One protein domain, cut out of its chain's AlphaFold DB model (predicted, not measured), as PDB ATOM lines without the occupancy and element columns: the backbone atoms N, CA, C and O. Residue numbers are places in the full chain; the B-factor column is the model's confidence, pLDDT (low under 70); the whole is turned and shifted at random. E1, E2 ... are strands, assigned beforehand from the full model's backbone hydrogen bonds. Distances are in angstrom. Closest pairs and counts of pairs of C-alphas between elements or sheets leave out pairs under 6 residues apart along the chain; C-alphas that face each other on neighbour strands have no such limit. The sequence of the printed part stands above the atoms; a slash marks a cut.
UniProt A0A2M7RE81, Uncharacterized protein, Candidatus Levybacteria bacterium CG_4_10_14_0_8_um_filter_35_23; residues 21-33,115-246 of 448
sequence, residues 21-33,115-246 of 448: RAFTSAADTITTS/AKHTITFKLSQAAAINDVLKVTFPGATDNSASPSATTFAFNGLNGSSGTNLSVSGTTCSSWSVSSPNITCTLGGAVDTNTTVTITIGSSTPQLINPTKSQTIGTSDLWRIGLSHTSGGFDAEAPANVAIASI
ATOM      1  N   ARG A  21     254.404 104.767 106.810       58.75
ATOM      2  CA  ARG A  21     254.270 104.363 108.216       58.75
ATOM      3  C   ARG A  21     252.837 104.597 108.637       58.75
ATOM      4  O   ARG A  21     252.412 105.733 108.495       58.75
ATOM      5  N   ALA A  22     252.200 103.589 109.229       65.56
ATOM      6  CA  ALA A  22     250.774 103.616 109.542       65.56
ATOM      7  C   ALA A  22     250.332 104.653 110.590       65.56
ATOM      8  O   ALA A  22     249.156 104.972 110.772       65.56
ATOM      9  N   PHE A  23     251.300 105.172 111.342       80.25
ATOM     10  CA  PHE A  23     251.041 106.021 112.489       80.25
ATOM     11  C   PHE A  23     252.002 107.204 112.502       80.25
ATOM     12  O   PHE A  23     253.212 107.048 112.305       80.25
ATOM     13  N   THR A  24     251.467 108.392 112.777       84.56
ATOM     14  CA  THR A  24     252.251 109.629 112.947       84.56
ATOM     15  C   THR A  24     252.738 109.801 114.386       84.56
ATOM     16  O   THR A  24     253.765 110.434 114.626       84.56
ATOM     17  N   SER A  25     252.046 109.181 115.341       86.88
ATOM     18  CA  SER A  25     252.444 109.078 116.746       86.88
ATOM     19  C   SER A  25     251.830 107.827 117.359       86.88
ATOM     20  O   SER A  25     250.689 107.507 117.026       86.88
ATOM     21  N   ALA A  26     252.545 107.161 118.264       88.75
ATOM     22  CA  ALA A  26     252.014 106.063 119.061       88.75
ATOM     23  C   ALA A  26     252.764 105.958 120.400       88.75
ATOM     24  O   ALA A  26     253.988 106.109 120.433       88.75
ATOM     25  N   ALA A  27     252.046 105.695 121.488       92.06
ATOM     26  CA  ALA A  27     252.594 105.456 122.821       92.06
ATOM     27  C   ALA A  27     251.712 104.466 123.591       92.06
ATOM     28  O   ALA A  27     250.514 104.379 123.327       92.06
ATOM     29  N   ASP A  28     252.293 103.758 124.557       93.25
ATOM     30  CA  ASP A  28     251.566 102.926 125.519       93.25
ATOM     31  C   ASP A  28     251.990 103.296 126.941       93.25
ATOM     32  O   ASP A  28     253.179 103.472 127.218       93.25
ATOM     33  N   THR A  29     251.014 103.435 127.835       92.12
ATOM     34  CA  THR A  29     251.239 103.629 129.268       92.12
ATOM     35  C   THR A  29     250.589 102.505 130.060       92.12
ATOM     36  O   THR A  29     249.446 102.118 129.813       92.12
ATOM     37  N   ILE A  30     251.334 101.992 131.039       91.56
ATOM     38  CA  ILE A  30     250.927 100.869 131.883       91.56
ATOM     39  C   ILE A  30     250.718 101.317 133.324       91.56
ATOM     40  O   ILE A  30     251.487 102.119 133.852       91.56
ATOM     41  N   THR A  31     249.692 100.783 133.988       91.06
ATOM     42  CA  THR A  31     249.404 101.108 135.401       91.06
ATOM     43  C   THR A  31     250.427 100.543 136.379       91.06
ATOM     44  O   THR A  31     250.505 100.995 137.517       91.06
ATOM     45  N   THR A  32     251.197  99.546 135.957       88.69
ATOM     46  CA  THR A  32     252.283  98.971 136.742       88.69
ATOM     47  C   THR A  32     253.378  98.482 135.809       88.69
ATOM     48  O   THR A  32     253.100  97.814 134.815       88.69
ATOM     49  N   SER A  33     254.626  98.801 136.138       86.25
ATOM     50  CA  SER A  33     255.813  98.250 135.477       86.25
ATOM     51  C   SER A  33     256.235  96.906 136.068       86.25
ATOM     52  O   SER A  33     257.229  96.333 135.633       86.25
ATOM     53  N   ALA A 115     248.256  94.352 134.274       89.06
ATOM     54  CA  ALA A 115     248.409  95.767 133.955       89.06
ATOM     55  C   ALA A 115     247.294  96.243 133.023       89.06
ATOM     56  O   ALA A 115     246.850  95.523 132.126       89.06
ATOM     57  N   LYS A 116     246.840  97.479 133.238       91.69
ATOM     58  CA  LYS A 116     246.033  98.202 132.259       91.69
ATOM     59  C   LYS A 116     246.980  98.904 131.294       91.69
ATOM     60  O   LYS A 116     247.855  99.639 131.748       91.69
ATOM     61  N   HIS A 117     246.755  98.712 130.001       93.06
ATOM     62  CA  HIS A 117     247.462  99.382 128.914       93.06
ATOM     63  C   HIS A 117     246.584 100.487 128.335       93.06
ATOM     64  O   HIS A 117     245.389 100.284 128.094       93.06
ATOM     65  N   THR A 118     247.174 101.655 128.107       94.00
ATOM     66  CA  THR A 118     246.511 102.811 127.496       94.00
ATOM     67  C   THR A 118     247.307 103.219 126.269       94.00
ATOM     68  O   THR A 118     248.244 104.017 126.337       94.00
ATOM     69  N   ILE A 119     246.916 102.656 125.132       94.31
ATOM     70  CA  ILE A 119     247.622 102.814 123.870       94.31
ATOM     71  C   ILE A 119     247.007 103.977 123.107       94.31
ATOM     72  O   ILE A 119     245.841 103.928 122.725       94.31
ATOM     73  N   THR A 120     247.788 105.024 122.874       93.94
ATOM     74  CA  THR A 120     247.339 106.247 122.203       93.94
ATOM     75  C   THR A 120     248.109 106.455 120.913       93.94
ATOM     76  O   THR A 120     249.338 106.408 120.922       93.94
ATOM     77  N   PHE A 121     247.408 106.706 119.808       92.31
ATOM     78  CA  PHE A 121     248.026 106.889 118.499       92.31
ATOM     79  C   PHE A 121     247.232 107.821 117.576       92.31
ATOM     80  O   PHE A 121     246.095 108.200 117.858       92.31
ATOM     81  N   LYS A 122     247.859 108.181 116.453       90.69
ATOM     82  CA  LYS A 122     247.249 108.887 115.319       90.69
ATOM     83  C   LYS A 122     247.601 108.167 114.029       90.69
ATOM     84  O   LYS A 122     248.762 107.793 113.850       90.69
ATOM     85  N   LEU A 123     246.619 108.000 113.151       87.31
ATOM     86  CA  LEU A 123     246.805 107.345 111.860       87.31
ATOM     87  C   LEU A 123     247.465 108.296 110.852       87.31
ATOM     88  O   LEU A 123     247.245 109.509 110.885       87.31
ATOM     89  N   SER A 124     248.282 107.756 109.953       82.88
ATOM     90  CA  SER A 124     248.821 108.499 108.802       82.88
ATOM     91  C   SER A 124     247.808 108.686 107.683       82.88
ATOM     92  O   SER A 124     247.897 109.670 106.947       82.88
ATOM     93  N   GLN A 125     246.853 107.766 107.568       82.62
ATOM     94  CA  GLN A 125     245.746 107.820 106.621       82.62
ATOM     95  C   GLN A 125     244.416 107.695 107.362       82.62
ATOM     96  O   GLN A 125     244.342 107.103 108.436       82.62
ATOM     97  N   ALA A 126     243.366 108.308 106.820       86.12
ATOM     98  CA  ALA A 126     242.045 108.196 107.421       86.12
ATOM     99  C   ALA A 126     241.563 106.739 107.341       86.12
ATOM    100  O   ALA A 126     241.743 106.089 106.311       86.12
ATOM    101  N   ALA A 127     240.941 106.243 108.409       87.81
ATOM    102  CA  ALA A 127     240.330 104.918 108.434       87.81
ATOM    103  C   ALA A 127     238.819 105.022 108.218       87.81
ATOM    104  O   ALA A 127     238.148 105.885 108.795       87.81
ATOM    105  N   ALA A 128     238.281 104.134 107.390       90.00
ATOM    106  CA  ALA A 128     236.858 104.069 107.099       90.00
ATOM    107  C   ALA A 128     236.104 103.209 108.125       90.00
ATOM    108  O   ALA A 128     236.683 102.474 108.927       90.00
ATOM    109  N   ILE A 129     234.772 103.277 108.082       90.19
ATOM    110  CA  ILE A 129     233.924 102.324 108.809       90.19
ATOM    111  C   ILE A 129     234.234 100.908 108.295       90.19
ATOM    112  O   ILE A 129     234.360 100.703 107.089       90.19
ATOM    113  N   ASN A 130     234.297  99.937 109.208       89.50
ATOM    114  CA  ASN A 130     234.674  98.533 108.999       89.50
ATOM    115  C   ASN A 130     236.166  98.249 108.777       89.50
ATOM    116  O   ASN A 130     236.533  97.075 108.675       89.50
ATOM    117  N   ASP A 131     237.032  99.262 108.770       89.94
ATOM    118  CA  ASP A 131     238.470  99.021 108.880       89.94
ATOM    119  C   ASP A 131     238.804  98.398 110.248       89.94
ATOM    120  O   ASP A 131     238.061  98.559 111.225       89.94
ATOM    121  N   VAL A 132     239.922  97.668 110.336       89.25
ATOM    122  CA  VAL A 132     240.319  96.978 111.574       89.25
ATOM    123  C   VAL A 132     241.579  97.602 112.151       89.25
ATOM    124  O   VAL A 132     242.627  97.648 111.507       89.25
ATOM    125  N   LEU A 133     241.485  98.021 113.412       90.12
ATOM    126  CA  LEU A 133     242.626  98.367 114.248       90.12
ATOM    127  C   LEU A 133     243.074  97.122 115.008       90.12
ATOM    128  O   LEU A 133     242.265  96.479 115.681       90.12
ATOM    129  N   LYS A 134     244.359  96.786 114.928       89.69
ATOM    130  CA  LYS A 134     244.931  95.588 115.544       89.69
ATOM    131  C   LYS A 134     246.082  95.954 116.472       89.69
ATOM    132  O   LYS A 134     247.053  96.588 116.061       89.69
ATOM    133  N   VAL A 135     245.991  95.484 117.711       91.31
ATOM    134  CA  VAL A 135     247.060  95.521 118.714       91.31
ATOM    135  C   VAL A 135     247.630  94.113 118.855       91.31
ATOM    136  O   VAL A 135     246.876  93.156 119.024       91.31
ATOM    137  N   THR A 136     248.950  93.975 118.781       90.25
ATOM    138  CA  THR A 136     249.653  92.687 118.857       90.25
ATOM    139  C   THR A 136     250.634  92.706 120.020       90.25
ATOM    140  O   THR A 136     251.617  93.444 119.990       90.25
ATOM    141  N   PHE A 137     250.398  91.886 121.039       89.50
ATOM    142  CA  PHE A 137     251.357  91.705 122.129       89.50
ATOM    143  C   PHE A 137     252.397  90.639 121.758       89.50
ATOM    144  O   PHE A 137     252.094  89.733 120.984       89.50
ATOM    145  N   PRO A 138     253.614  90.673 122.322       83.06
ATOM    146  CA  PRO A 138     254.484  89.502 122.335       83.06
ATOM    147  C   PRO A 138     253.744  88.357 123.045       83.06
ATOM    148  O   PRO A 138     253.508  88.421 124.252       83.06
ATOM    149  N   GLY A 139     253.287  87.356 122.291       64.62
ATOM    150  CA  GLY A 139     252.320  86.376 122.779       64.62
ATOM    151  C   GLY A 139     252.363  85.057 122.018       64.62
ATOM    152  O   GLY A 139     252.433  85.035 120.792       64.62
ATOM    153  N   ALA A 140     252.290  83.955 122.758       53.88
ATOM    154  CA  ALA A 140     251.965  82.631 122.256       53.88
ATOM    155  C   ALA A 140     250.986  82.014 123.264       53.88
ATOM    156  O   ALA A 140     251.271  82.036 124.459       53.88
ATOM    157  N   THR A 141     249.857  81.524 122.735       58.69
ATOM    158  CA  THR A 141     248.722  80.865 123.417       58.69
ATOM    159  C   THR A 141     247.981  81.686 124.490       58.69
ATOM    160  O   THR A 141     248.419  82.755 124.912       58.69
ATOM    161  N   ASP A 142     246.768  81.242 124.844       57.66
ATOM    162  CA  ASP A 142     245.959  81.771 125.953       57.66
ATOM    163  C   ASP A 142     246.204  80.889 127.189       57.66
ATOM    164  O   ASP A 142     245.580  79.847 127.384       57.66
ATOM    165  N   ASN A 143     247.207  81.244 127.987       60.69
ATOM    166  CA  ASN A 143     247.525  80.612 129.267       60.69
ATOM    167  C   ASN A 143     246.710  81.293 130.371       60.69
ATOM    168  O   ASN A 143     247.183  82.188 131.068       60.69
ATOM    169  N   SER A 144     245.477  80.835 130.556       57.94
ATOM    170  CA  SER A 144     244.467  81.434 131.435       57.94
ATOM    171  C   SER A 144     244.814  81.535 132.933       57.94
ATOM    172  O   SER A 144     243.951  81.925 133.712       57.94
ATOM    173  N   ALA A 145     246.035  81.195 133.378       57.84
ATOM    174  CA  ALA A 145     246.402  81.305 134.792       57.84
ATOM    175  C   ALA A 145     247.910  81.327 135.151       57.84
ATOM    176  O   ALA A 145     248.212  81.399 136.341       57.84
ATOM    177  N   SER A 146     248.863  81.242 134.207       72.06
ATOM    178  CA  SER A 146     250.302  81.130 134.547       72.06
ATOM    179  C   SER A 146     251.173  82.140 133.791       72.06
ATOM    180  O   SER A 146     251.175  82.102 132.561       72.06
ATOM    181  N   PRO A 147     251.933  83.014 134.478       79.88
ATOM    182  CA  PRO A 147     252.861  83.946 133.837       79.88
ATOM    183  C   PRO A 147     253.963  83.262 133.008       79.88
ATOM    184  O   PRO A 147     254.442  82.185 133.361       79.88
ATOM    185  N   SER A 148     254.402  83.918 131.930       77.44
ATOM    186  CA  SER A 148     255.441  83.434 131.004       77.44
ATOM    187  C   SER A 148     256.629  84.392 130.950       77.44
ATOM    188  O   SER A 148     256.447  85.599 131.058       77.44
ATOM    189  N   ALA A 149     257.838  83.876 130.725       73.25
ATOM    190  CA  ALA A 149     259.047  84.695 130.593       73.25
ATOM    191  C   ALA A 149     259.145  85.465 129.271       73.25
ATOM    192  O   ALA A 149     259.959  86.376 129.152       73.25
ATOM    193  N   THR A 150     258.351  85.098 128.267       76.00
ATOM    194  CA  THR A 150     258.482  85.643 126.908       76.00
ATOM    195  C   THR A 150     257.194  86.252 126.373       76.00
ATOM    196  O   THR A 150     257.216  86.858 125.300       76.00
ATOM    197  N   THR A 151     256.071  86.088 127.078       83.69
ATOM    198  CA  THR A 151     254.747  86.406 126.541       83.69
ATOM    199  C   THR A 151     253.795  86.988 127.579       83.69
ATOM    200  O   THR A 151     253.814  86.601 128.749       83.69
ATOM    201  N   PHE A 152     252.932  87.902 127.129       87.62
ATOM    202  CA  PHE A 152     251.770  88.355 127.896       87.62
ATOM    203  C   PHE A 152     250.686  87.277 127.885       87.62
ATOM    204  O   PHE A 152     250.483  86.598 126.876       87.62
ATOM    205  N   ALA A 153     249.968  87.159 128.998       86.62
ATOM    206  CA  ALA A 153     248.911  86.174 129.178       86.62
ATOM    207  C   ALA A 153     247.534  86.857 129.205       86.62
ATOM    208  O   ALA A 153     247.303  87.779 129.985       86.62
ATOM    209  N   PHE A 154     246.622  86.428 128.327       84.94
ATOM    210  CA  PHE A 154     245.358  87.128 128.059       84.94
ATOM    211  C   PHE A 154     244.269  86.847 129.097       84.94
ATOM    212  O   PHE A 154     243.366  87.666 129.237       84.94
ATOM    213  N   ASN A 155     244.369  85.750 129.857       82.19
ATOM    214  CA  ASN A 155     243.645  85.542 131.119       82.19
ATOM    215  C   ASN A 155     242.140  85.879 131.044       82.19
ATOM    216  O   ASN A 155     241.608  86.687 131.808       82.19
ATOM    217  N   GLY A 156     241.448  85.293 130.062       78.44
ATOM    218  CA  GLY A 156     240.003  85.475 129.902       78.44
ATOM    219  C   GLY A 156     239.572  86.815 129.294       78.44
ATOM    220  O   GLY A 156     238.373  87.084 129.239       78.44
ATOM    221  N   LEU A 157     240.500  87.623 128.762       80.81
ATOM    222  CA  LEU A 157     240.188  88.868 128.044       80.81
ATOM    223  C   LEU A 157     239.253  88.655 126.841       80.81
ATOM    224  O   LEU A 157     238.525  89.569 126.460       80.81
ATOM    225  N   ASN A 158     239.213  87.440 126.281       70.94
ATOM    226  CA  ASN A 158     238.335  87.064 125.169       70.94
ATOM    227  C   ASN A 158     236.831  87.097 125.504       70.94
ATOM    228  O   ASN A 158     236.012  87.346 124.625       70.94
ATOM    229  N   GLY A 159     236.449  86.938 126.776       62.50
ATOM    230  CA  GLY A 159     235.047  87.045 127.207       62.50
ATOM    231  C   GLY A 159     234.571  88.474 127.500       62.50
ATOM    232  O   GLY A 159     233.406  88.669 127.836       62.50
ATOM    233  N   SER A 160     235.452  89.473 127.413       60.31
ATOM    234  CA  SER A 160     235.265  90.783 128.053       60.31
ATOM    235  C   SER A 160     234.728  91.887 127.134       60.31
ATOM    236  O   SER A 160     235.101  93.054 127.303       60.31
ATOM    237  N   SER A 161     233.880  91.563 126.149       54.72
ATOM    238  CA  SER A 161     233.349  92.574 125.223       54.72
ATOM    239  C   SER A 161     232.659  93.718 125.992       54.72
ATOM    240  O   SER A 161     231.677  93.534 126.704       54.72
ATOM    241  N   GLY A 162     233.236  94.921 125.890       58.09
ATOM    242  CA  GLY A 162     232.708  96.168 126.453       58.09
ATOM    243  C   GLY A 162     233.126  96.535 127.886       58.09
ATOM    244  O   GLY A 162     233.068  97.716 128.216       58.09
ATOM    245  N   THR A 163     233.581  95.601 128.735       68.88
ATOM    246  CA  THR A 163     233.940  95.924 130.139       68.88
ATOM    247  C   THR A 163     235.433  96.125 130.373       68.88
ATOM    248  O   THR A 163     235.790  96.975 131.183       68.88
ATOM    249  N   ASN A 164     236.314  95.391 129.680       83.25
ATOM    250  CA  ASN A 164     237.779  95.514 129.825       83.25
ATOM    251  C   ASN A 164     238.477  96.089 128.589       83.25
ATOM    252  O   ASN A 164     239.689  96.290 128.619       83.25
ATOM    253  N   LEU A 165     237.733  96.343 127.515       89.44
ATOM    254  CA  LEU A 165     238.232  96.940 126.282       89.44
ATOM    255  C   LEU A 165     237.398  98.171 125.962       89.44
ATOM    256  O   LEU A 165     236.170  98.096 125.923       89.44
ATOM    257  N   SER A 166     238.056  99.294 125.707       90.00
ATOM    258  CA  SER A 166     237.375 100.511 125.279       90.00
ATOM    259  C   SER A 166     238.226 101.303 124.305       90.00
ATOM    260  O   SER A 166     239.454 101.213 124.310       90.00
ATOM    261  N   VAL A 167     237.562 102.113 123.488       91.81
ATOM    262  CA  VAL A 167     238.208 103.046 122.571       91.81
ATOM    263  C   VAL A 167     237.629 104.446 122.767       91.81
ATOM    264  O   VAL A 167     236.439 104.591 123.038       91.81
ATOM    265  N   SER A 168     238.464 105.473 122.634       93.19
ATOM    266  CA  SER A 168     238.040 106.870 122.488       93.19
ATOM    267  C   SER A 168     238.658 107.488 121.236       93.19
ATOM    268  O   SER A 168     239.678 107.009 120.743       93.19
ATOM    269  N   GLY A 169     238.031 108.543 120.713       91.94
ATOM    270  CA  GLY A 169     238.367 109.120 119.402       91.94
ATOM    271  C   GLY A 169     237.703 108.392 118.226       91.94
ATOM    272  O   GLY A 169     237.733 108.882 117.108       91.94
ATOM    273  N   THR A 170     237.065 107.248 118.480       92.81
ATOM    274  CA  THR A 170     236.183 106.521 117.558       92.81
ATOM    275  C   THR A 170     235.309 105.547 118.358       92.81
ATOM    276  O   THR A 170     235.319 105.571 119.588       92.81
ATOM    277  N   THR A 171     234.567 104.683 117.673       92.38
ATOM    278  CA  THR A 171     233.793 103.577 118.245       92.38
ATOM    279  C   THR A 171     234.184 102.272 117.567       92.38
ATOM    280  O   THR A 171     234.398 102.269 116.356       92.38
ATOM    281  N   CYS A 172     234.210 101.161 118.304       90.69
ATOM    282  CA  CYS A 172     234.331  99.825 117.712       90.69
ATOM    283  C   CYS A 172     232.936  99.212 117.559       90.69
ATOM    284  O   CYS A 172     232.194  99.143 118.539       90.69
ATOM    285  N   SER A 173     232.583  98.758 116.356       90.94
ATOM    286  CA  SER A 173     231.360  97.981 116.113       90.94
ATOM    287  C   SER A 173     231.471  96.567 116.685       90.94
ATOM    288  O   SER A 173     230.471  95.986 117.103       90.94
ATOM    289  N   SER A 174     232.689  96.028 116.758       89.56
ATOM    290  CA  SER A 174     232.989  94.772 117.439       89.56
ATOM    291  C   SER A 174     234.426  94.740 117.964       89.56
ATOM    292  O   SER A 174     235.322  95.428 117.463       89.56
ATOM    293  N   TRP A 175     234.629  93.919 118.993       89.88
ATOM    294  CA  TRP A 175     235.940  93.551 119.517       89.88
ATOM    295  C   TRP A 175     236.160  92.056 119.312       89.88
ATOM    296  O   TRP A 175     235.238  91.265 119.505       89.88
ATOM    297  N   SER A 176     237.386  91.671 118.971       88.69
ATOM    298  CA  SER A 176     237.815  90.273 118.946       88.69
ATOM    299  C   SER A 176     239.184  90.147 119.602       88.69
ATOM    300  O   SER A 176     240.079  90.960 119.368       88.69
ATOM    301  N   VAL A 177     239.348  89.130 120.440       86.50
ATOM    302  CA  VAL A 177     240.582  88.868 121.178       86.50
ATOM    303  C   VAL A 177     241.006  87.442 120.877       86.50
ATOM    304  O   VAL A 177     240.349  86.479 121.253       86.50
ATOM    305  N   SER A 178     242.135  87.298 120.201       84.38
ATOM    306  CA  SER A 178     242.731  86.004 119.900       84.38
ATOM    307  C   SER A 178     244.228  86.159 120.032       84.38
ATOM    308  O   SER A 178     244.852  86.699 119.117       84.38
ATOM    309  N   SER A 179     244.788  85.695 121.158       79.31
ATOM    310  CA  SER A 179     246.230  85.748 121.445       79.31
ATOM    311  C   SER A 179     247.040  85.411 120.183       79.31
ATOM    312  O   SER A 179     246.768  84.383 119.550       79.31
ATOM    313  N   PRO A 180     247.978  86.274 119.752       85.25
ATOM    314  CA  PRO A 180     248.503  87.466 120.443       85.25
ATOM    315  C   PRO A 180     247.769  88.799 120.168       85.25
ATOM    316  O   PRO A 180     248.286  89.870 120.492       85.25
ATOM    317  N   ASN A 181     246.603  88.770 119.527       87.94
ATOM    318  CA  ASN A 181     245.981  89.935 118.904       87.94
ATOM    319  C   ASN A 181     244.699  90.394 119.612       87.94
ATOM    320  O   ASN A 181     243.869  89.582 120.022       87.94
ATOM    321  N   ILE A 182     244.506  91.709 119.647       89.94
ATOM    322  CA  ILE A 182     243.249  92.375 119.996       89.94
ATOM    323  C   ILE A 182     242.849  93.225 118.797       89.94
ATOM    324  O   ILE A 182     243.627  94.072 118.356       89.94
ATOM    325  N   THR A 183     241.657  92.999 118.261       91.00
ATOM    326  CA  THR A 183     241.142  93.723 117.100       91.00
ATOM    327  C   THR A 183     239.887  94.504 117.452       91.00
ATOM    328  O   THR A 183     238.970  93.972 118.077       91.00
ATOM    329  N   CYS A 184     239.844  95.754 117.004       91.38
ATOM    330  CA  CYS A 184     238.676  96.621 117.002       91.38
ATOM    331  C   CYS A 184     238.255  96.835 115.549       91.38
ATOM    332  O   CYS A 184     239.010  97.422 114.771       91.38
ATOM    333  N   THR A 185     237.063  96.372 115.183       92.06
ATOM    334  CA  THR A 185     236.448  96.754 113.908       92.06
ATOM    335  C   THR A 185     235.789  98.111 114.094       92.06
ATOM    336  O   THR A 185     234.970  98.283 114.997       92.06
ATOM    337  N   LEU A 186     236.156  99.089 113.271       92.25
ATOM    338  CA  LEU A 186     235.682 100.460 113.407       92.25
ATOM    339  C   LEU A 186     234.188 100.575 113.085       92.25
ATOM    340  O   LEU A 186     233.732 100.202 112.007       92.25
ATOM    341  N   GLY A 187     233.429 101.135 114.024       90.88
ATOM    342  CA  GLY A 187     232.039 101.560 113.839       90.88
ATOM    343  C   GLY A 187     231.903 103.014 113.375       90.88
ATOM    344  O   GLY A 187     230.844 103.398 112.888       90.88
ATOM    345  N   GLY A 188     232.970 103.811 113.493       90.06
ATOM    346  CA  GLY A 188     233.043 105.196 113.023       90.06
ATOM    347  C   GLY A 188     234.347 105.453 112.268       90.06
ATOM    348  O   GLY A 188     235.375 104.858 112.592       90.06
ATOM    349  N   ALA A 189     234.301 106.330 111.263       90.50
ATOM    350  CA  ALA A 189     235.493 106.751 110.530       90.50
ATOM    351  C   ALA A 189     236.455 107.544 111.438       90.50
ATOM    352  O   ALA A 189     236.026 108.185 112.399       90.50
ATOM    353  N   VAL A 190     237.752 107.497 111.129       91.00
ATOM    354  CA  VAL A 190     238.814 108.167 111.894       91.00
ATOM    355  C   VAL A 190     239.657 109.021 110.964       91.00
ATOM    356  O   VAL A 190     240.367 108.495 110.113       91.00
ATOM    357  N   ASP A 191     239.633 110.334 111.171       89.88
ATOM    358  CA  ASP A 191     240.507 111.259 110.446       89.88
ATOM    359  C   ASP A 191     241.944 111.232 110.988       89.88
ATOM    360  O   ASP A 191     242.176 110.991 112.174       89.88
ATOM    361  N   THR A 192     242.919 111.592 110.149       86.31
ATOM    362  CA  THR A 192     244.364 111.574 110.468       86.31
ATOM    363  C   THR A 192     244.773 112.450 111.659       86.31
ATOM    364  O   THR A 192     245.785 112.194 112.311       86.31
ATOM    365  N   ASN A 193     243.988 113.481 111.985       86.38
ATOM    366  CA  ASN A 193     244.253 114.370 113.121       86.38
ATOM    367  C   ASN A 193     243.676 113.866 114.452       86.38
ATOM    368  O   ASN A 193     244.016 114.418 115.506       86.38
ATOM    369  N   THR A 194     242.837 112.831 114.414       92.50
ATOM    370  CA  THR A 194     242.140 112.300 115.584       92.50
ATOM    371  C   THR A 194     243.079 111.446 116.421       92.50
ATOM    372  O   THR A 194     243.689 110.498 115.931       92.50
ATOM    373  N   THR A 195     243.185 111.772 117.707       94.38
ATOM    374  CA  THR A 195     243.874 110.917 118.673       94.38
ATOM    375  C   THR A 195     242.952 109.767 119.058       94.38
ATOM    376  O   THR A 195     241.911 109.989 119.676       94.38
ATOM    377  N   VAL A 196     243.347 108.544 118.711       93.88
ATOM    378  CA  VAL A 196     242.656 107.323 119.124       93.88
ATOM    379  C   VAL A 196     243.349 106.767 120.359       93.88
ATOM    380  O   VAL A 196     244.573 106.641 120.381       93.88
ATOM    381  N   THR A 197     242.569 106.405 121.373       94.62
ATOM    382  CA  THR A 197     243.080 105.735 122.573       94.62
ATOM    383  C   THR A 197     242.360 104.413 122.759       94.62
ATOM    384  O   THR A 197     241.154 104.391 122.988       94.62
ATOM    385  N   ILE A 198     243.106 103.314 122.686       92.88
ATOM    386  CA  ILE A 198     242.646 101.972 123.033       92.88
ATOM    387  C   ILE A 198     243.073 101.687 124.470       92.88
ATOM    388  O   ILE A 198     244.251 101.767 124.813       92.88
ATOM    389  N   THR A 199     242.109 101.338 125.312       92.31
ATOM    390  CA  THR A 199     242.353 100.883 126.679       92.31
ATOM    391  C   THR A 199     242.129  99.380 126.761       92.31
ATOM    392  O   THR A 199     241.069  98.893 126.367       92.31
ATOM    393  N   ILE A 200     243.120  98.662 127.294       90.94
ATOM    394  CA  ILE A 200     243.078  97.217 127.533       90.94
ATOM    395  C   ILE A 200     243.268  96.981 129.030       90.94
ATOM    396  O   ILE A 200     244.294  97.351 129.595       90.94
ATOM    397  N   GLY A 201     242.275  96.365 129.666       84.44
ATOM    398  CA  GLY A 201     242.126  96.334 131.119       84.44
ATOM    399  C   GLY A 201     241.402  97.589 131.614       84.44
ATOM    400  O   GLY A 201     241.844  98.711 131.372       84.44
ATOM    401  N   SER A 202     240.270  97.415 132.299       75.25
ATOM    402  CA  SER A 202     239.535  98.522 132.930       75.25
ATOM    403  C   SER A 202     239.832  98.592 134.436       75.25
ATOM    404  O   SER A 202     240.999  98.558 134.818       75.25
ATOM    405  N   SER A 203     238.819  98.709 135.303       70.56
ATOM    406  CA  SER A 203     238.973  98.697 136.768       70.56
ATOM    407  C   SER A 203     239.578  97.395 137.304       70.56
ATOM    408  O   SER A 203     240.157  97.393 138.385       70.56
ATOM    409  N   THR A 204     239.472  96.302 136.548       78.25
ATOM    410  CA  THR A 204     240.056  94.991 136.865       78.25
ATOM    411  C   THR A 204     240.908  94.510 135.691       78.25
ATOM    412  O   THR A 204     240.389  93.847 134.792       78.25
ATOM    413  N   PRO A 205     242.209  94.852 135.651       82.88
ATOM    414  CA  PRO A 205     243.082  94.442 134.561       82.88
ATOM    415  C   PRO A 205     243.193  92.916 134.478       82.88
ATOM    416  O   PRO A 205     243.392  92.248 135.492       82.88
ATOM    417  N   GLN A 206     243.074  92.374 133.265       85.81
ATOM    418  CA  GLN A 206     243.146  90.931 133.010       85.81
ATOM    419  C   GLN A 206     244.469  90.514 132.378       85.81
ATOM    420  O   GLN A 206     244.971  89.449 132.715       85.81
ATOM    421  N   LEU A 207     245.051  91.350 131.511       87.56
ATOM    422  CA  LEU A 207     246.298  91.032 130.826       87.56
ATOM    423  C   LEU A 207     247.434  90.902 131.850       87.56
ATOM    424  O   LEU A 207     247.762  91.862 132.547       87.56
ATOM    425  N   ILE A 208     247.998  89.702 131.960       88.44
ATOM    426  CA  ILE A 208     249.071  89.369 132.895       88.44
ATOM    427  C   ILE A 208     250.412  89.728 132.248       88.44
ATOM    428  O   ILE A 208     250.720  89.293 131.132       88.44
ATOM    429  N   ASN A 209     251.221  90.481 132.989       89.12
ATOM    430  CA  ASN A 209     252.578  90.845 132.616       89.12
ATOM    431  C   ASN A 209     253.480  89.603 132.555       89.12
ATOM    432  O   ASN A 209     253.341  88.705 133.397       89.12
ATOM    433  N   PRO A 210     254.456  89.564 131.638       88.25
ATOM    434  CA  PRO A 210     255.469  88.518 131.624       88.25
ATOM    435  C   PRO A 210     256.277  88.470 132.928       88.25
ATOM    436  O   PRO A 210     256.301  89.426 133.714       88.25
ATOM    437  N   THR A 211     256.970  87.358 133.159       87.06
ATOM    438  CA  THR A 211     257.972  87.266 134.222       87.06
ATOM    439  C   THR A 211     259.252  87.981 133.815       87.06
ATOM    440  O   THR A 211     259.560  88.134 132.634       87.06
ATOM    441  N   LYS A 212     260.018  88.410 134.814       85.44
ATOM    442  CA  LYS A 212     261.289  89.112 134.625       85.44
ATOM    443  C   LYS A 212     262.310  88.221 133.890       85.44
ATOM    444  O   LYS A 212     262.434  87.043 134.230       85.44
ATOM    445  N   SER A 213     263.043  88.777 132.915       81.25
ATOM    446  CA  SER A 213     264.067  88.043 132.137       81.25
ATOM    447  C   SER A 213     265.466  88.675 132.178       81.25
ATOM    448  O   SER A 213     266.462  87.954 132.177       81.25
ATOM    449  N   GLN A 214     265.564  90.009 132.264       81.75
ATOM    450  CA  GLN A 214     266.837  90.706 132.501       81.75
ATOM    451  C   GLN A 214     267.237  90.664 133.979       81.75
ATOM    452  O   GLN A 214     266.384  90.528 134.853       81.75
ATOM    453  N   THR A 215     268.522  90.869 134.264       79.62
ATOM    454  CA  THR A 215     269.046  90.962 135.632       79.62
ATOM    455  C   THR A 215     268.333  92.025 136.474       79.62
ATOM    456  O   THR A 215     267.766  92.992 135.959       79.62
ATOM    457  N   ILE A 216     268.384  91.839 137.794       76.62
ATOM    458  CA  ILE A 216     267.744  92.728 138.768       76.62
ATOM    459  C   ILE A 216     268.205  94.172 138.563       76.62
ATOM    460  O   ILE A 216     269.399  94.434 138.417       76.62
ATOM    461  N   GLY A 217     267.251  95.106 138.564       77.25
ATOM    462  CA  GLY A 217     267.527  96.532 138.374       77.25
ATOM    463  C   GLY A 217     267.693  96.949 136.910       77.25
ATOM    464  O   GLY A 217     267.840  98.137 136.635       77.25
ATOM    465  N   THR A 218     267.620  96.005 135.968       84.44
ATOM    466  CA  THR A 218     267.567  96.284 134.528       84.44
ATOM    467  C   THR A 218     266.174  95.971 134.008       84.44
ATOM    468  O   THR A 218     265.665  94.874 134.216       84.44
ATOM    469  N   SER A 219     265.538  96.903 133.306       86.94
ATOM    470  CA  SER A 219     264.190  96.681 132.778       86.94
ATOM    471  C   SER A 219     264.153  95.651 131.644       86.94
ATOM    472  O   SER A 219     265.032  95.648 130.783       86.94
ATOM    473  N   ASP A 220     263.089  94.855 131.577       87.25
ATOM    474  CA  ASP A 220     262.710  94.128 130.361       87.25
ATOM    475  C   ASP A 220     261.976  95.066 129.398       87.25
ATOM    476  O   ASP A 220     261.088  95.809 129.818       87.25
ATOM    477  N   LEU A 221     262.338  95.026 128.113       89.31
ATOM    478  CA  LEU A 221     261.728  95.841 127.065       89.31
ATOM    479  C   LEU A 221     260.718  95.016 126.264       89.31
ATOM    480  O   LEU A 221     261.083  94.022 125.636       89.31
ATOM    481  N   TRP A 222     259.474  95.484 126.198       89.06
ATOM    482  CA  TRP A 222     258.406  94.859 125.421       89.06
ATOM    483  C   TRP A 222     257.992  95.758 124.265       89.06
ATOM    484  O   TRP A 222     257.853  96.969 124.431       89.06
ATOM    485  N   ARG A 223     257.789  95.165 123.085       90.25
ATOM    486  CA  ARG A 223     257.349  95.870 121.873       90.25
ATOM    487  C   ARG A 223     255.953  95.391 121.504       90.25
ATOM    488  O   ARG A 223     255.781  94.223 121.171       90.25
ATOM    489  N   ILE A 224     254.982  96.289 121.568       90.56
ATOM    490  CA  ILE A 224     253.585  96.022 121.237       90.56
ATOM    491  C   ILE A 224     253.335  96.556 119.831       90.56
ATOM    492  O   ILE A 224     253.565  97.735 119.553       90.56
ATOM    493  N   GLY A 225     252.902  95.672 118.941       89.69
ATOM    494  CA  GLY A 225     252.622  95.985 117.548       89.69
ATOM    495  C   GLY A 225     251.274  96.674 117.376       89.69
ATOM    496  O   GLY A 225     250.292  96.306 118.020       89.69
ATOM    497  N   LEU A 226     251.223  97.638 116.465       89.44
ATOM    498  CA  LEU A 226     250.015  98.308 116.002       89.44
ATOM    499  C   LEU A 226     249.926  98.186 114.486       89.44
ATOM    500  O   LEU A 226     250.902  98.461 113.784       89.44
ATOM    501  N   SER A 227     248.758  97.798 113.984       87.44
ATOM    502  CA  SER A 227     248.463  97.812 112.554       87.44
ATOM    503  C   SER A 227     247.016  98.214 112.275       87.44
ATOM    504  O   SER A 227     246.138  98.111 113.135       87.44
ATOM    505  N   HIS A 228     246.792  98.696 111.056       85.06
ATOM    506  CA  HIS A 228     245.496  99.090 110.513       85.06
ATOM    507  C   HIS A 228     245.316  98.397 109.159       85.06
ATOM    508  O   HIS A 228     246.215  98.428 108.316       85.06
ATOM    509  N   THR A 229     244.178  97.729 108.967       78.69
ATOM    510  CA  THR A 229     243.799  97.142 107.676       78.69
ATOM    511  C   THR A 229     242.611  97.889 107.085       78.69
ATOM    512  O   THR A 229     241.639  98.180 107.785       78.69
ATOM    513  N   SER A 230     242.673  98.142 105.776       68.00
ATOM    514  CA  SER A 230     241.575  98.713 104.993       68.00
ATOM    515  C   SER A 230     241.167  97.730 103.900       68.00
ATOM    516  O   SER A 230     242.013  97.290 103.116       68.00
ATOM    517  N   GLY A 231     239.887  97.354 103.835       58.88
ATOM    518  CA  GLY A 231     239.371  96.491 102.761       58.88
ATOM    519  C   GLY A 231     239.996  95.087 102.676       58.88
ATOM    520  O   GLY A 231     240.036  94.507 101.595       58.88
ATOM    521  N   GLY A 232     240.496  94.541 103.792       53.34
ATOM    522  CA  GLY A 232     241.063  93.184 103.859       53.34
ATOM    523  C   GLY A 232     242.558  93.069 103.540       53.34
ATOM    524  O   GLY A 232     243.093  91.964 103.579       53.34
ATOM    525  N   PHE A 233     243.241  94.188 103.283       54.00
ATOM    526  CA  PHE A 233     244.695  94.251 103.127       54.00
ATOM    527  C   PHE A 233     245.313  95.096 104.249       54.00
ATOM    528  O   PHE A 233     244.689  96.050 104.723       54.00
ATOM    529  N   ASP A 234     246.534  94.754 104.676       56.59
ATOM    530  CA  ASP A 234     247.345  95.627 105.532       56.59
ATOM    531  C   ASP A 234     247.614  96.916 104.753       56.59
ATOM    532  O   ASP A 234     248.373  96.922 103.781       56.59
ATOM    533  N   ALA A 235     246.929  97.996 105.133       53.47
ATOM    534  CA  ALA A 235     246.970  99.253 104.394       53.47
ATOM    535  C   ALA A 235     248.355  99.912 104.497       53.47
ATOM    536  O   ALA A 235     248.758 100.679 103.620       53.47
ATOM    537  N   GLU A 236     249.088  99.622 105.579       63.16
ATOM    538  CA  GLU A 236     250.271 100.366 105.998       63.16
ATOM    539  C   GLU A 236     251.261  99.492 106.805       63.16
ATOM    540  O   GLU A 236     250.906  98.435 107.332       63.16
ATOM    541  N   ALA A 237     252.524  99.929 106.923       63.38
ATOM    542  CA  ALA A 237     253.539  99.195 107.690       63.38
ATOM    543  C   ALA A 237     253.260  99.264 109.208       63.38
ATOM    544  O   ALA A 237     253.068 100.371 109.728       63.38
ATOM    545  N   PRO A 238     253.311  98.135 109.943       70.06
ATOM    546  CA  PRO A 238     253.036  98.109 111.377       70.06
ATOM    547  C   PRO A 238     254.020  98.979 112.174       70.06
ATOM    548  O   PRO A 238     255.216  99.044 111.870       70.06
ATOM    549  N   ALA A 239     253.525  99.625 113.230       81.06
ATOM    550  CA  ALA A 239     254.345 100.344 114.205       81.06
ATOM    551  C   ALA A 239     254.518  99.522 115.485       81.06
ATOM    552  O   ALA A 239     253.725  98.634 115.771       81.06
ATOM    553  N   ASN A 240     255.545  99.839 116.275       85.19
ATOM    554  CA  ASN A 240     255.740  99.253 117.598       85.19
ATOM    555  C   ASN A 240     255.789 100.361 118.649       85.19
ATOM    556  O   ASN A 240     256.583 101.293 118.509       85.19
ATOM    557  N   VAL A 241     255.004 100.217 119.713       88.75
ATOM    558  CA  VAL A 241     255.147 100.997 120.949       88.75
ATOM    559  C   VAL A 241     255.927 100.177 121.965       88.75
ATOM    560  O   VAL A 241     255.771  98.959 122.039       88.75
ATOM    561  N   ALA A 242     256.831 100.826 122.692       89.00
ATOM    562  CA  ALA A 242     257.707 100.155 123.637       89.00
ATOM    563  C   ALA A 242     257.302 100.478 125.075       89.00
ATOM    564  O   ALA A 242     257.057 101.640 125.395       89.00
ATOM    565  N   ILE A 243     257.296  99.459 125.930       90.88
ATOM    566  CA  ILE A 243     257.121  99.595 127.378       90.88
ATOM    567  C   ILE A 243     258.240  98.853 128.100       90.88
ATOM    568  O   ILE A 243     258.815  97.901 127.569       90.88
ATOM    569  N   ALA A 244     258.536  99.287 129.320       87.25
ATOM    570  CA  ALA A 244     259.568  98.696 130.154       87.25
ATOM    571  C   ALA A 244     258.957  98.166 131.456       87.25
ATOM    572  O   ALA A 244     258.203  98.880 132.118       87.25
ATOM    573  N   SER A 245     259.304  96.935 131.836       87.88
ATOM    574  CA  SER A 245     258.941  96.357 133.134       87.88
ATOM    575  C   SER A 245     260.172  96.167 134.019       87.88
ATOM    576  O   SER A 245     261.207  95.697 133.545       87.88
ATOM    577  N   ILE A 246     260.067  96.506 135.302       86.31
ATOM    578  CA  ILE A 246     261.150  96.427 136.294       86.31
ATOM    579  C   ILE A 246     260.579  96.050 137.666       86.31
ATOM    580  O   ILE A 246     259.414  96.324 137.962       86.31
TER     581      ILE A 246
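Overview. This is residues 21 to 33 and 115 to 246 of the 448 residues of an uncharacterized protein of Candidatus Levybacteria bacterium CG_4_10_14_0_8_um_filter_35_23 (UniProt A0A2M7RE81). Two antiparallel sheets stand face to face as a sandwich, their strands crossed at 40 degrees: one layer is E1, E2, E7, E4 in order, the other is the twisted E5, E6, E3, E8, E9. Two long links with no named element, residues 137 to 164 and residues 201 to 219, lead the chain from one sheet to the other, E3 to E4 and E7 to E8. The printed part has 145 residues, with no named helix and nine named strands, E1 to E9 along the chain; the class is all strand, though under half of the residues are in named elements. The whole is compact, with a radius of gyration of the C-alphas of 14.9 A and spans of 44 by 30 by 26 A.

Arrangement. Start at E1, residues 23 to 30, an edge strand antiparallel to E2, residues 117 to 123; look there for N 27 and O 120, 2.9 A apart. On the other side of E2 is E7, residues 196 to 200, also antiparallel, with N 119 and O 198 at 2.8 A. E4, residues 165 to 168, is the other edge strand, antiparallel to E7, with N 199 and O 166 at 2.8 A. In the second sheet, E5, residues 172 to 178, and E6, residues 181 to 186, form a hairpin, with N 183 and O 176 at 2.8 A. E3, residues 132 to 136, is the antiparallel neighbour of E6, with N 135 and O 182 at 2.8 A. It is also antiparallel to E8, residues 220 to 230, with N 134 and O 227 at 2.9 A. E8 forms a hairpin with E9, residues 239 to 245, where N 224 and O 241 are 2.8 A apart. Between the sheets, the closest C-alphas of E1 and E9 are those of Ala 27 and Val 241, 5.5 A apart. E1 and E8 are near each other, with 7 pairs of C-alphas within 10 A, while E1 and E5 are apart.

Along the chain. Find C-alpha 23 at (251.041, 106.021, 112.489); from there E1 runs 20.1 A to C-alpha 30. E2 measures 18.8 A, E5 16.3 A and E6 15.7 A. Find C-alpha 220 at (262.710, 94.128, 130.361), where E8, the longest strand, begins its 33.3 A. E9 runs 19.9 A and ends at C-alpha 245, at (258.941, 96.357, 133.134).

Size, cuts and confidence. The two C-alphas farthest apart are those of Ile 129 and Ile 216, 46.2 A. Residues 34 to 114 are not printed, and C-alphas 33 and 115 are 8.0 A apart across the cut. The links E3 to E4 and E7 to E8 are long. The mean pLDDT of the printed part is 82.9; it is under 70 at residues 21 to 22, 139 to 145, 159 to 163 and 230 to 237.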